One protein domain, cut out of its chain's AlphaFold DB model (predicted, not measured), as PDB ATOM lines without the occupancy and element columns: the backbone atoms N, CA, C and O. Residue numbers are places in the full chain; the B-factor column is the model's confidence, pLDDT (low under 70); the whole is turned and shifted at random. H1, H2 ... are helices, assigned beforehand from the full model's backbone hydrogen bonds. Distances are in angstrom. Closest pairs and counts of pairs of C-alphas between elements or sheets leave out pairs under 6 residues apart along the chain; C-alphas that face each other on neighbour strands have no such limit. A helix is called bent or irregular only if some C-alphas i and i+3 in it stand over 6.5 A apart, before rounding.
ATOM      1  N   ILE A  17     135.927 148.084  96.921       73.44
ATOM      2  CA  ILE A  17     136.360 148.489  95.573       73.44
ATOM      3  C   ILE A  17     136.755 147.276  94.718       73.44
ATOM      4  O   ILE A  17     136.367 147.206  93.556       73.44
ATOM      5  N   TYR A  18     137.478 146.307  95.287       68.75
ATOM      6  CA  TYR A  18     137.898 145.079  94.608       68.75
ATOM      7  C   TYR A  18     136.726 144.281  94.040       68.75
ATOM      8  O   TYR A  18     136.787 143.812  92.905       68.75
ATOM      9  N   TYR A  19     135.659 144.126  94.824       68.81
ATOM     10  CA  TYR A  19     134.471 143.404  94.383       68.81
ATOM     11  C   TYR A  19     133.609 144.206  93.403       68.81
ATOM     12  O   TYR A  19     132.884 143.599  92.619       68.81
ATOM     13  N   LEU A  20     133.696 145.540  93.417       73.00
ATOM     14  CA  LEU A  20     132.879 146.417  92.573       73.00
ATOM     15  C   LEU A  20     133.544 146.816  91.242       73.00
ATOM     16  O   LEU A  20     132.834 147.222  90.327       73.00
ATOM     17  N   PHE A  21     134.873 146.715  91.108       66.12
ATOM     18  CA  PHE A  21     135.608 147.177  89.923       66.12
ATOM     19  C   PHE A  21     136.606 146.128  89.396       66.12
ATOM     20  O   PHE A  21     137.580 145.775  90.057       66.12
ATOM     21  N   GLU A  22     136.430 145.692  88.143       52.19
ATOM     22  CA  GLU A  22     137.238 144.645  87.490       52.19
ATOM     23  C   GLU A  22     138.769 144.865  87.397       52.19
ATOM     24  O   GLU A  22     139.488 143.869  87.532       52.19
ATOM     25  N   PRO A  23     139.349 146.079  87.233       52.62
ATOM     26  CA  PRO A  23     140.814 146.209  87.168       52.62
ATOM     27  C   PRO A  23     141.506 145.852  88.494       52.62
ATOM     28  O   PRO A  23     142.686 145.496  88.509       52.62
ATOM     29  N   TYR A  24     140.770 145.887  89.608       51.22
ATOM     30  CA  TYR A  24     141.275 145.556  90.936       51.22
ATOM     31  C   TYR A  24     141.407 144.039  91.152       51.22
ATOM     32  O   TYR A  24     142.281 143.603  91.892       51.22
ATOM     33  N   GLN A  25     140.672 143.201  90.416       49.84
ATOM     34  CA  GLN A  25     140.771 141.738  90.545       49.84
ATOM     35  C   GLN A  25     142.132 141.149  90.144       49.84
ATOM     36  O   GLN A  25     142.463 140.017  90.503       49.84
ATOM     37  N   ARG A  26     142.942 141.921  89.409       44.88
ATOM     38  CA  ARG A  26     144.256 141.506  88.893       44.88
ATOM     39  C   ARG A  26     145.435 142.229  89.548       44.88
ATOM     40  O   ARG A  26     146.579 141.921  89.215       44.88
ATOM     41  N   GLY A  27     145.172 143.184  90.442       44.16
ATOM     42  CA  GLY A  27     146.211 144.018  91.035       44.16
ATOM     43  C   GLY A  27     146.877 143.448  92.293       44.16
ATOM     44  O   GLY A  27     146.312 142.601  92.979       44.16
ATOM     45  N   TYR A  28     148.053 143.988  92.643       50.88
ATOM     46  CA  TYR A  28     148.720 143.952  93.959       50.88
ATOM     47  C   TYR A  28     147.892 144.726  94.995       50.88
ATOM     48  O   TYR A  28     148.433 145.457  95.826       50.88
ATOM     49  N   LEU A  29     146.565 144.582  94.979       52.47
ATOM     50  CA  LEU A  29     145.827 144.914  96.178       52.47
ATOM     51  C   LEU A  29     146.465 144.184  97.332       52.47
ATOM     52  O   LEU A  29     146.933 143.053  97.189       52.47
ATOM     53  N   SER A 181     172.928 165.477  99.420       77.81
ATOM     54  CA  SER A 181     172.374 164.439 100.299       77.81
ATOM     55  C   SER A 181     171.037 164.865 100.880       77.81
ATOM     56  O   SER A 181     170.070 164.143 100.703       77.81
ATOM     57  N   GLU A 182     170.945 166.076 101.432       80.56
ATOM     58  CA  GLU A 182     169.708 166.598 102.026       80.56
ATOM     59  C   GLU A 182     168.534 166.591 101.039       80.56
ATOM     60  O   GLU A 182     167.445 166.117 101.353       80.56
ATOM     61  N   PHE A 183     168.759 167.053  99.805       82.25
ATOM     62  CA  PHE A 183     167.722 167.067  98.771       82.25
ATOM     63  C   PHE A 183     167.292 165.650  98.365       82.25
ATOM     64  O   PHE A 183     166.102 165.364  98.255       82.25
ATOM     65  N   LYS A 184     168.254 164.742  98.160       81.25
ATOM     66  CA  LYS A 184     167.976 163.355  97.760       81.25
ATOM     67  C   LYS A 184     167.309 162.557  98.873       81.25
ATOM     68  O   LYS A 184     166.389 161.796  98.595       81.25
ATOM     69  N   GLU A 185     167.738 162.753 100.112       82.38
ATOM     70  CA  GLU A 185     167.132 162.149 101.297       82.38
ATOM     71  C   GLU A 185     165.718 162.683 101.519       82.38
ATOM     72  O   GLU A 185     164.817 161.897 101.795       82.38
ATOM     73  N   SER A 186     165.488 163.981 101.303       84.19
ATOM     74  CA  SER A 186     164.152 164.580 101.355       84.19
ATOM     75  C   SER A 186     163.211 163.978 100.305       84.19
ATOM     76  O   SER A 186     162.106 163.546 100.643       84.19
ATOM     77  N   ILE A 187     163.661 163.846  99.050       84.38
ATOM     78  CA  ILE A 187     162.894 163.165  97.994       84.38
ATOM     79  C   ILE A 187     162.623 161.709  98.375       84.38
ATOM     80  O   ILE A 187     161.488 161.247  98.276       84.38
ATOM     81  N   LEU A 188     163.644 160.980  98.828       83.62
ATOM     82  CA  LEU A 188     163.504 159.575  99.200       83.62
ATOM     83  C   LEU A 188     162.520 159.404 100.361       83.62
ATOM     84  O   LEU A 188     161.687 158.501 100.325       83.62
ATOM     85  N   ALA A 189     162.561 160.287 101.358       83.19
ATOM     86  CA  ALA A 189     161.619 160.300 102.468       83.19
ATOM     87  C   ALA A 189     160.190 160.618 102.000       83.19
ATOM     88  O   ALA A 189     159.233 160.009 102.483       83.19
ATOM     89  N   ALA A 190     160.032 161.535 101.042       83.94
ATOM     90  CA  ALA A 190     158.741 161.869 100.453       83.94
ATOM     91  C   ALA A 190     158.139 160.685  99.673       83.94
ATOM     92  O   ALA A 190     156.972 160.355  99.880       83.94
ATOM     93  N   ILE A 191     158.944 159.995  98.854       84.75
ATOM     94  CA  ILE A 191     158.544 158.773  98.136       84.75
ATOM     95  C   ILE A 191     158.254 157.634  99.123       84.75
ATOM     96  O   ILE A 191     157.262 156.927  98.996       84.75
ATOM     97  N   SER A 192     159.075 157.466 100.161       82.25
ATOM     98  CA  SER A 192     158.895 156.392 101.148       82.25
ATOM     99  C   SER A 192     157.543 156.486 101.861       82.25
ATOM    100  O   SER A 192     156.887 155.471 102.083       82.25
ATOM    101  N   LYS A 193     157.079 157.708 102.160       83.19
ATOM    102  CA  LYS A 193     155.753 157.951 102.757       83.19
ATOM    103  C   LYS A 193     154.595 157.565 101.835       83.19
ATOM    104  O   LYS A 193     153.502 157.303 102.330       83.19
ATOM    105  N   THR A 194     154.807 157.538 100.519       85.38
ATOM    106  CA  THR A 194     153.759 157.235  99.536       85.38
ATOM    107  C   THR A 194     153.720 155.765  99.140       85.38
ATOM    108  O   THR A 194     152.760 155.360  98.491       85.38
ATOM    109  N   MET A 195     154.693 154.946  99.559       80.50
ATOM    110  CA  MET A 195     154.836 153.556  99.110       80.50
ATOM    111  C   MET A 195     153.578 152.710  99.308       80.50
ATOM    112  O   MET A 195     153.192 151.994  98.391       80.50
ATOM    113  N   THR A 196     152.888 152.822 100.447       77.88
ATOM    114  CA  THR A 196     151.617 152.108 100.672       77.88
ATOM    115  C   THR A 196     150.565 152.487  99.627       77.88
ATOM    116  O   THR A 196     149.934 151.609  99.046       77.88
ATOM    117  N   GLY A 197     150.424 153.783  99.327       78.25
ATOM    118  CA  GLY A 197     149.545 154.272  98.264       78.25
ATOM    119  C   GLY A 197     149.991 153.815  96.875       78.25
ATOM    120  O   GLY A 197     149.155 153.405  96.076       78.25
ATOM    121  N   VAL A 198     151.301 153.790  96.608       82.62
ATOM    122  CA  VAL A 198     151.857 153.274  95.351       82.62
ATOM    123  C   VAL A 198     151.482 151.811  95.168       82.62
ATOM    124  O   VAL A 198     150.943 151.484  94.121       82.62
ATOM    125  N   TYR A 199     151.681 150.947  96.167       75.06
ATOM    126  CA  TYR A 199     151.307 149.528  96.074       75.06
ATOM    127  C   TYR A 199     149.823 149.335  95.761       75.06
ATOM    128  O   TYR A 199     149.472 148.506  94.925       75.06
ATOM    129  N   ILE A 200     148.966 150.143  96.387       73.38
ATOM    130  CA  ILE A 200     147.519 150.118  96.173       73.38
ATOM    131  C   ILE A 200     147.150 150.571  94.751       73.38
ATOM    132  O   ILE A 200     146.326 149.942  94.091       73.38
ATOM    133  N   LEU A 201     147.744 151.666  94.272       78.81
ATOM    134  CA  LEU A 201     147.357 152.319  93.019       78.81
ATOM    135  C   LEU A 201     148.072 151.759  91.786       78.81
ATOM    136  O   LEU A 201     147.585 151.956  90.673       78.81
ATOM    137  N   HIS A 202     149.200 151.066  91.968       81.56
ATOM    138  CA  HIS A 202     150.134 150.713  90.899       81.56
ATOM    139  C   HIS A 202     149.447 150.054  89.702       81.56
ATOM    140  O   HIS A 202     149.663 150.465  88.567       81.56
ATOM    141  N   TYR A 203     148.584 149.066  89.941       74.56
ATOM    142  CA  TYR A 203     147.899 148.363  88.856       74.56
ATOM    143  C   TYR A 203     146.818 149.182  88.175       74.56
ATOM    144  O   TYR A 203     146.680 149.087  86.960       74.56
ATOM    145  N   SER A 204     146.068 149.990  88.920       77.25
ATOM    146  CA  SER A 204     145.044 150.865  88.343       77.25
ATOM    147  C   SER A 204     145.689 151.908  87.436       77.25
ATOM    148  O   SER A 204     145.233 152.137  86.319       77.25
ATOM    149  N   VAL A 205     146.803 152.486  87.894       85.56
ATOM    150  CA  VAL A 205     147.609 153.423  87.112       85.56
ATOM    151  C   VAL A 205     148.229 152.717  85.907       85.56
ATOM    152  O   VAL A 205     148.131 153.234  84.799       85.56
ATOM    153  N   PHE A 206     148.799 151.523  86.084       85.50
ATOM    154  CA  PHE A 206     149.363 150.737  84.984       85.50
ATOM    155  C   PHE A 206     148.308 150.424  83.926       85.50
ATOM    156  O   PHE A 206     148.543 150.645  82.744       85.50
ATOM    157  N   HIS A 207     147.137 149.943  84.345       81.69
ATOM    158  CA  HIS A 207     146.036 149.596  83.458       81.69
ATOM    159  C   HIS A 207     145.583 150.819  82.657       81.69
ATOM    160  O   HIS A 207     145.523 150.760  81.429       81.69
ATOM    161  N   LEU A 208     145.356 151.948  83.338       85.12
ATOM    162  CA  LEU A 208     145.007 153.211  82.694       85.12
ATOM    163  C   LEU A 208     146.069 153.622  81.667       85.12
ATOM    164  O   LEU A 208     145.747 153.850  80.506       85.12
ATOM    165  N   LEU A 209     147.343 153.651  82.056       88.25
ATOM    166  CA  LEU A 209     148.425 154.038  81.155       88.25
ATOM    167  C   LEU A 209     148.594 153.054  79.988       88.25
ATOM    168  O   LEU A 209     148.841 153.488  78.870       88.25
ATOM    169  N   SER A 210     148.410 151.752  80.212       86.81
ATOM    170  CA  SER A 210     148.496 150.724  79.167       86.81
ATOM    171  C   SER A 210     147.351 150.800  78.156       86.81
ATOM    172  O   SER A 210     147.530 150.408  77.008       86.81
ATOM    173  N   SER A 211     146.195 151.347  78.555       87.38
ATOM    174  CA  SER A 211     145.095 151.634  77.627       87.38
ATOM    175  C   SER A 211     145.363 152.862  76.750       87.38
ATOM    176  O   SER A 211     144.797 152.976  75.668       87.38
ATOM    177  N   LEU A 212     146.245 153.764  77.199       89.94
ATOM    178  CA  LEU A 212     146.578 155.014  76.511       89.94
ATOM    179  C   LEU A 212     147.867 154.915  75.683       89.94
ATOM    180  O   LEU A 212     148.023 155.630  74.697       89.94
ATOM    181  N   ILE A 213     148.804 154.054  76.088       88.00
ATOM    182  CA  ILE A 213     150.132 153.931  75.486       88.00
ATOM    183  C   ILE A 213     150.266 152.536  74.862       88.00
ATOM    184  O   ILE A 213     150.355 151.550  75.598       88.00
ATOM    185  N   PRO A 214     150.334 152.421  73.522       86.56
ATOM    186  CA  PRO A 214     150.481 151.131  72.865       86.56
ATOM    187  C   PRO A 214     151.846 150.506  73.179       86.56
ATOM    188  O   PRO A 214     152.906 151.096  72.959       86.56
ATOM    189  N   ILE A 215     151.819 149.274  73.684       85.12
ATOM    190  CA  ILE A 215     153.015 148.533  74.093       85.12
ATOM    191  C   ILE A 215     153.595 147.799  72.878       85.12
ATOM    192  O   ILE A 215     153.306 146.627  72.647       85.12
ATOM    193  N   GLY A 216     154.414 148.497  72.090       80.62
ATOM    194  CA  GLY A 216     155.008 147.954  70.859       80.62
ATOM    195  C   GLY A 216     156.481 147.539  70.960       80.62
ATOM    196  O   GLY A 216     157.006 146.910  70.050       80.62
ATOM    197  N   SER A 217     157.187 147.899  72.038       86.81
ATOM    198  CA  SER A 217     158.647 147.738  72.132       86.81
ATOM    199  C   SER A 217     159.145 147.580  73.572       86.81
ATOM    200  O   SER A 217     158.435 147.872  74.531       86.81
ATOM    201  N   LEU A 218     160.396 147.143  73.758       79.31
ATOM    202  CA  LEU A 218     161.015 147.096  75.092       79.31
ATOM    203  C   LEU A 218     161.098 148.493  75.732       79.31
ATOM    204  O   LEU A 218     160.828 148.641  76.920       79.31
ATOM    205  N   SER A 219     161.413 149.516  74.934       81.94
ATOM    206  CA  SER A 219     161.480 150.906  75.400       81.94
ATOM    207  C   SER A 219     160.131 151.382  75.942       81.94
ATOM    208  O   SER A 219     160.056 151.887  77.059       81.94
ATOM    209  N   THR A 220     159.040 151.122  75.211       82.88
ATOM    210  CA  THR A 220     157.684 151.480  75.666       82.88
ATOM    211  C   THR A 220     157.280 150.716  76.926       82.88
ATOM    212  O   THR A 220     156.670 151.311  77.810       82.88
ATOM    213  N   LYS A 221     157.695 149.451  77.086       80.00
ATOM    214  CA  LYS A 221     157.497 148.690  78.335       80.00
ATOM    215  C   LYS A 221     158.228 149.319  79.524       80.00
ATOM    216  O   LYS A 221     157.616 149.531  80.568       80.00
ATOM    217  N   LEU A 222     159.515 149.638  79.377       86.19
ATOM    218  CA  LEU A 222     160.310 150.253  80.448       86.19
ATOM    219  C   LEU A 222     159.791 151.651  80.805       86.19
ATOM    220  O   LEU A 222     159.659 151.978  81.984       86.19
ATOM    221  N   MET A 223     159.433 152.445  79.793       89.50
ATOM    222  CA  MET A 223     158.808 153.754  79.974       89.50
ATOM    223  C   MET A 223     157.483 153.635  80.727       89.50
ATOM    224  O   MET A 223     157.256 154.387  81.669       89.50
ATOM    225  N   LEU A 224     156.626 152.678  80.356       88.69
ATOM    226  CA  LEU A 224     155.340 152.455  81.011       88.69
ATOM    227  C   LEU A 224     155.514 152.087  82.491       88.69
ATOM    228  O   LEU A 224     154.792 152.617  83.331       88.69
ATOM    229  N   ILE A 225     156.494 151.241  82.829       85.75
ATOM    230  CA  ILE A 225     156.815 150.887  84.224       85.75
ATOM    231  C   ILE A 225     157.258 152.129  85.009       85.75
ATOM    232  O   ILE A 225     156.734 152.399  86.093       85.75
ATOM    233  N   ALA A 226     158.188 152.911  84.453       88.31
ATOM    234  CA  ALA A 226     158.677 154.129  85.093       88.31
ATOM    235  C   ALA A 226     157.555 155.162  85.284       88.31
ATOM    236  O   ALA A 226     157.395 155.718  86.372       88.31
ATOM    237  N   LEU A 227     156.734 155.376  84.254       91.94
ATOM    238  CA  LEU A 227     155.612 156.309  84.289       91.94
ATOM    239  C   LEU A 227     154.546 155.864  85.292       91.94
ATOM    240  O   LEU A 227     154.038 156.690  86.044       91.94
ATOM    241  N   THR A 228     154.263 154.563  85.360       90.88
ATOM    242  CA  THR A 228     153.349 153.992  86.355       90.88
ATOM    243  C   THR A 228     153.829 154.295  87.767       90.88
ATOM    244  O   THR A 228     153.037 154.733  88.601       90.88
ATOM    245  N   PHE A 229     155.121 154.104  88.045       89.56
ATOM    246  CA  PHE A 229     155.694 154.419  89.352       89.56
ATOM    247  C   PHE A 229     155.568 155.912  89.681       89.56
ATOM    248  O   PHE A 229     155.017 156.259  90.724       89.56
ATOM    249  N   VAL A 230     156.004 156.794  88.776       91.50
ATOM    250  CA  VAL A 230     155.953 158.252  88.980       91.50
ATOM    251  C   VAL A 230     154.517 158.735  89.182       91.50
ATOM    252  O   VAL A 230     154.238 159.441  90.149       91.50
ATOM    253  N   ALA A 231     153.587 158.319  88.322       92.62
ATOM    254  CA  ALA A 231     152.182 158.690  88.438       92.62
ATOM    255  C   ALA A 231     151.566 158.174  89.747       92.62
ATOM    256  O   ALA A 231     150.880 158.924  90.438       92.62
ATOM    257  N   SER A 232     151.877 156.938  90.151       90.62
ATOM    258  CA  SER A 232     151.405 156.380  91.425       90.62
ATOM    259  C   SER A 232     151.931 157.164  92.630       90.62
ATOM    260  O   SER A 232     151.180 157.398  93.578       90.62
ATOM    261  N   VAL A 233     153.195 157.605  92.598       91.19
ATOM    262  CA  VAL A 233     153.786 158.454  93.645       91.19
ATOM    263  C   VAL A 233     153.057 159.793  93.713       91.19
ATOM    264  O   VAL A 233     152.614 160.176  94.792       91.19
ATOM    265  N   LEU A 234     152.880 160.476  92.579       92.50
ATOM    266  CA  LEU A 234     152.229 161.789  92.525       92.50
ATOM    267  C   LEU A 234     150.771 161.730  92.995       92.50
ATOM    268  O   LEU A 234     150.362 162.537  93.828       92.50
ATOM    269  N   ILE A 235     150.004 160.739  92.530       90.88
ATOM    270  CA  ILE A 235     148.620 160.532  92.976       90.88
ATOM    271  C   ILE A 235     148.595 160.245  94.480       90.88
ATOM    272  O   ILE A 235     147.803 160.841  95.205       90.88
ATOM    273  N   SER A 236     149.495 159.396  94.981       89.75
ATOM    274  CA  SER A 236     149.580 159.110  96.417       89.75
ATOM    275  C   SER A 236     149.910 160.359  97.236       89.75
ATOM    276  O   SER A 236     149.311 160.562  98.287       89.75
ATOM    277  N   MET A 237     150.806 161.234  96.764       89.50
ATOM    278  CA  MET A 237     151.098 162.513  97.429       89.50
ATOM    279  C   MET A 237     149.859 163.412  97.500       89.50
ATOM    280  O   MET A 237     149.574 163.978  98.556       89.50
ATOM    281  N   LEU A 238     149.089 163.495  96.410       90.19
ATOM    282  CA  LEU A 238     147.829 164.240  96.378       90.19
ATOM    283  C   LEU A 238     146.810 163.656  97.362       90.19
ATOM    284  O   LEU A 238     146.229 164.396  98.152       90.19
ATOM    285  N   VAL A 239     146.636 162.334  97.396       88.31
ATOM    286  CA  VAL A 239     145.720 161.680  98.343       88.31
ATOM    287  C   VAL A 239     146.158 161.910  99.795       88.31
ATOM    288  O   VAL A 239     145.314 162.191 100.648       88.31
ATOM    289  N   LEU A 240     147.464 161.864 100.087       87.44
ATOM    290  CA  LEU A 240     148.014 162.125 101.425       87.44
ATOM    291  C   LEU A 240     147.783 163.563 101.909       87.44
ATOM    292  O   LEU A 240     147.682 163.783 103.117       87.44
ATOM    293  N   SER A 241     147.674 164.527 100.992       87.25
ATOM    294  CA  SER A 241     147.359 165.921 101.331       87.25
ATOM    295  C   SER A 241     145.925 166.105 101.850       87.25
ATOM    296  O   SER A 241     145.643 167.069 102.561       87.25
ATOM    297  N   ASN A 242     145.020 165.158 101.564       90.00
ATOM    298  CA  ASN A 242     143.636 165.205 102.016       90.00
ATOM    299  C   ASN A 242     143.450 164.424 103.340       90.00
ATOM    300  O   ASN A 242     143.749 163.227 103.410       90.00
ATOM    301  N   PRO A 243     142.899 165.043 104.404       84.94
ATOM    302  CA  PRO A 243     142.799 164.425 105.730       84.94
ATOM    303  C   PRO A 243     141.834 163.232 105.810       84.94
ATOM    304  O   PRO A 243     141.965 162.410 106.724       84.94
ATOM    305  N   VAL A 244     140.881 163.129 104.882       83.56
ATOM    306  CA  VAL A 244     139.938 162.009 104.781       83.56
ATOM    307  C   VAL A 244     140.519 160.926 103.881       83.56
ATOM    308  O   VAL A 244     140.628 159.779 104.312       83.56
ATOM    309  N   ALA A 245     140.957 161.293 102.674       82.75
ATOM    310  CA  ALA A 245     141.442 160.335 101.684       82.75
ATOM    311  C   ALA A 245     142.751 159.649 102.113       82.75
ATOM    312  O   ALA A 245     142.952 158.475 101.818       82.75
ATOM    313  N   LYS A 246     143.604 160.302 102.916       83.81
ATOM    314  CA  LYS A 246     144.796 159.639 103.471       83.81
ATOM    315  C   LYS A 246     144.461 158.364 104.255       83.81
ATOM    316  O   LYS A 246     145.219 157.406 104.193       83.81
ATOM    317  N   LYS A 247     143.300 158.308 104.927       82.12
ATOM    318  CA  LYS A 247     142.897 157.164 105.767       82.12
ATOM    319  C   LYS A 247     142.703 155.871 104.980       82.12
ATOM    320  O   LYS A 247     142.713 154.815 105.597       82.12
ATOM    321  N   VAL A 248     142.514 155.945 103.661       77.31
ATOM    322  CA  VAL A 248     142.379 154.752 102.818       77.31
ATOM    323  C   VAL A 248     143.717 154.268 102.259       77.31
ATOM    324  O   VAL A 248     143.791 153.136 101.810       77.31
ATOM    325  N   ILE A 249     144.793 155.060 102.318       74.19
ATOM    326  CA  ILE A 249     146.118 154.670 101.795       74.19
ATOM    327  C   ILE A 249     147.235 154.644 102.849       74.19
ATOM    328  O   ILE A 249     148.386 154.371 102.517       74.19
ATOM    329  N   THR A 250     146.917 154.910 104.119       72.44
ATOM    330  CA  THR A 250     147.858 154.822 105.247       72.44
ATOM    331  C   THR A 250     147.354 153.846 106.305       72.44
ATOM    332  O   THR A 250     146.192 153.937 106.702       72.44
ATOM    333  N   LEU A 251     148.239 152.963 106.778       64.50
ATOM    334  CA  LEU A 251     147.981 151.950 107.812       64.50
ATOM    335  C   LEU A 251     148.380 152.444 109.210       64.50
ATOM    336  O   LEU A 251     149.456 153.072 109.324       64.50
TER     337      LEU A 251
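Overview. This is residues 17 to 29 and 181 to 251 of the 251 residues of the protein "Uncharacterized protein conserved in bacteria" of Raoultella terrigena (UniProt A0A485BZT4). Picture a flat, angular model in which one long helix, H3, bends sharply into two arms, and a second long helix, H4, folds back across it, passing H3b at a slant and crossing H3a near the bend. The first part of H3a, residues 181 to 189, sticks out as a free arm, while the short helix H5 packs by the bend near the end of H4, and the short H1 and H2 make a small corner piece that packs through H2 on H3b. The printed part has 84 residues, with five named helices in the order H1, H2, H3, H4, H5 and no named strand; the class is all helix. It is only just compact, close to loose, with a radius of gyration of the C-alphas of 14.2 A, and spans 39 by 37 by 17 A.

Arrangement. Start with the hub, H3, residues 181 to 212, assigned as one helix by its hydrogen bonds but bent, with C-alphas 200 and 203 7.5 A apart. Its arms H3a, residues 181 to 200, and H3b, residues 203 to 212, are about perpendicular at 89 degrees. H3a is itself irregular, with C-alphas 193 and 196 7.5 A apart and a kink of 46 degrees near residue 194. H4, residues 218 to 241, touches H3a about perpendicular at 88 degrees, through residues 191 to 198 of H3a and 229 to 240 of H4; the closest C-alphas, of Val 198 and Ser 232, are 5.0 A apart. H4 also touches H3b at a steep tilt of 53 degrees, opposite ways, the closest C-alphas being those of Phe 206 and Thr 228 at 5.3 A. H5, residues 246 to 249, touches H4, with C-alphas 240 and 246 closest at 4.6 A. H2, residues 22 to 26, touches H3b, with C-alphas 23 and 204 closest at 6.4 A. Every O i to N i+4 pair is within hydrogen-bond range in H3b and H4, against 13 of 16 in H3a and 0 of 1 in H2, where 1 of 2 O i to N i+3 pairs is.

Along the chain. Find C-alpha 181 at (172.374, 164.439, 100.299); from there H3a runs 29.0 A to residue 200, and H3b spans 14.1 A. H4 begins at C-alpha 218, (161.015, 147.096, 75.092), and runs 35.1 A. H1, residues 17 to 20, is 5.0 A long, H2 7.8 A and H5 5.4 A.

Size, cuts and confidence. The farthest C-alphas, of Leu 20 and Ser 181, are 44.1 A apart. Residues 30 to 180 are not printed, and C-alphas 29 and 181 are 33.2 A apart across this cut. Of the links printed whole, none is long. Look for pLDDT under 70 at residues 18 to 19, 21 to 29 and 251.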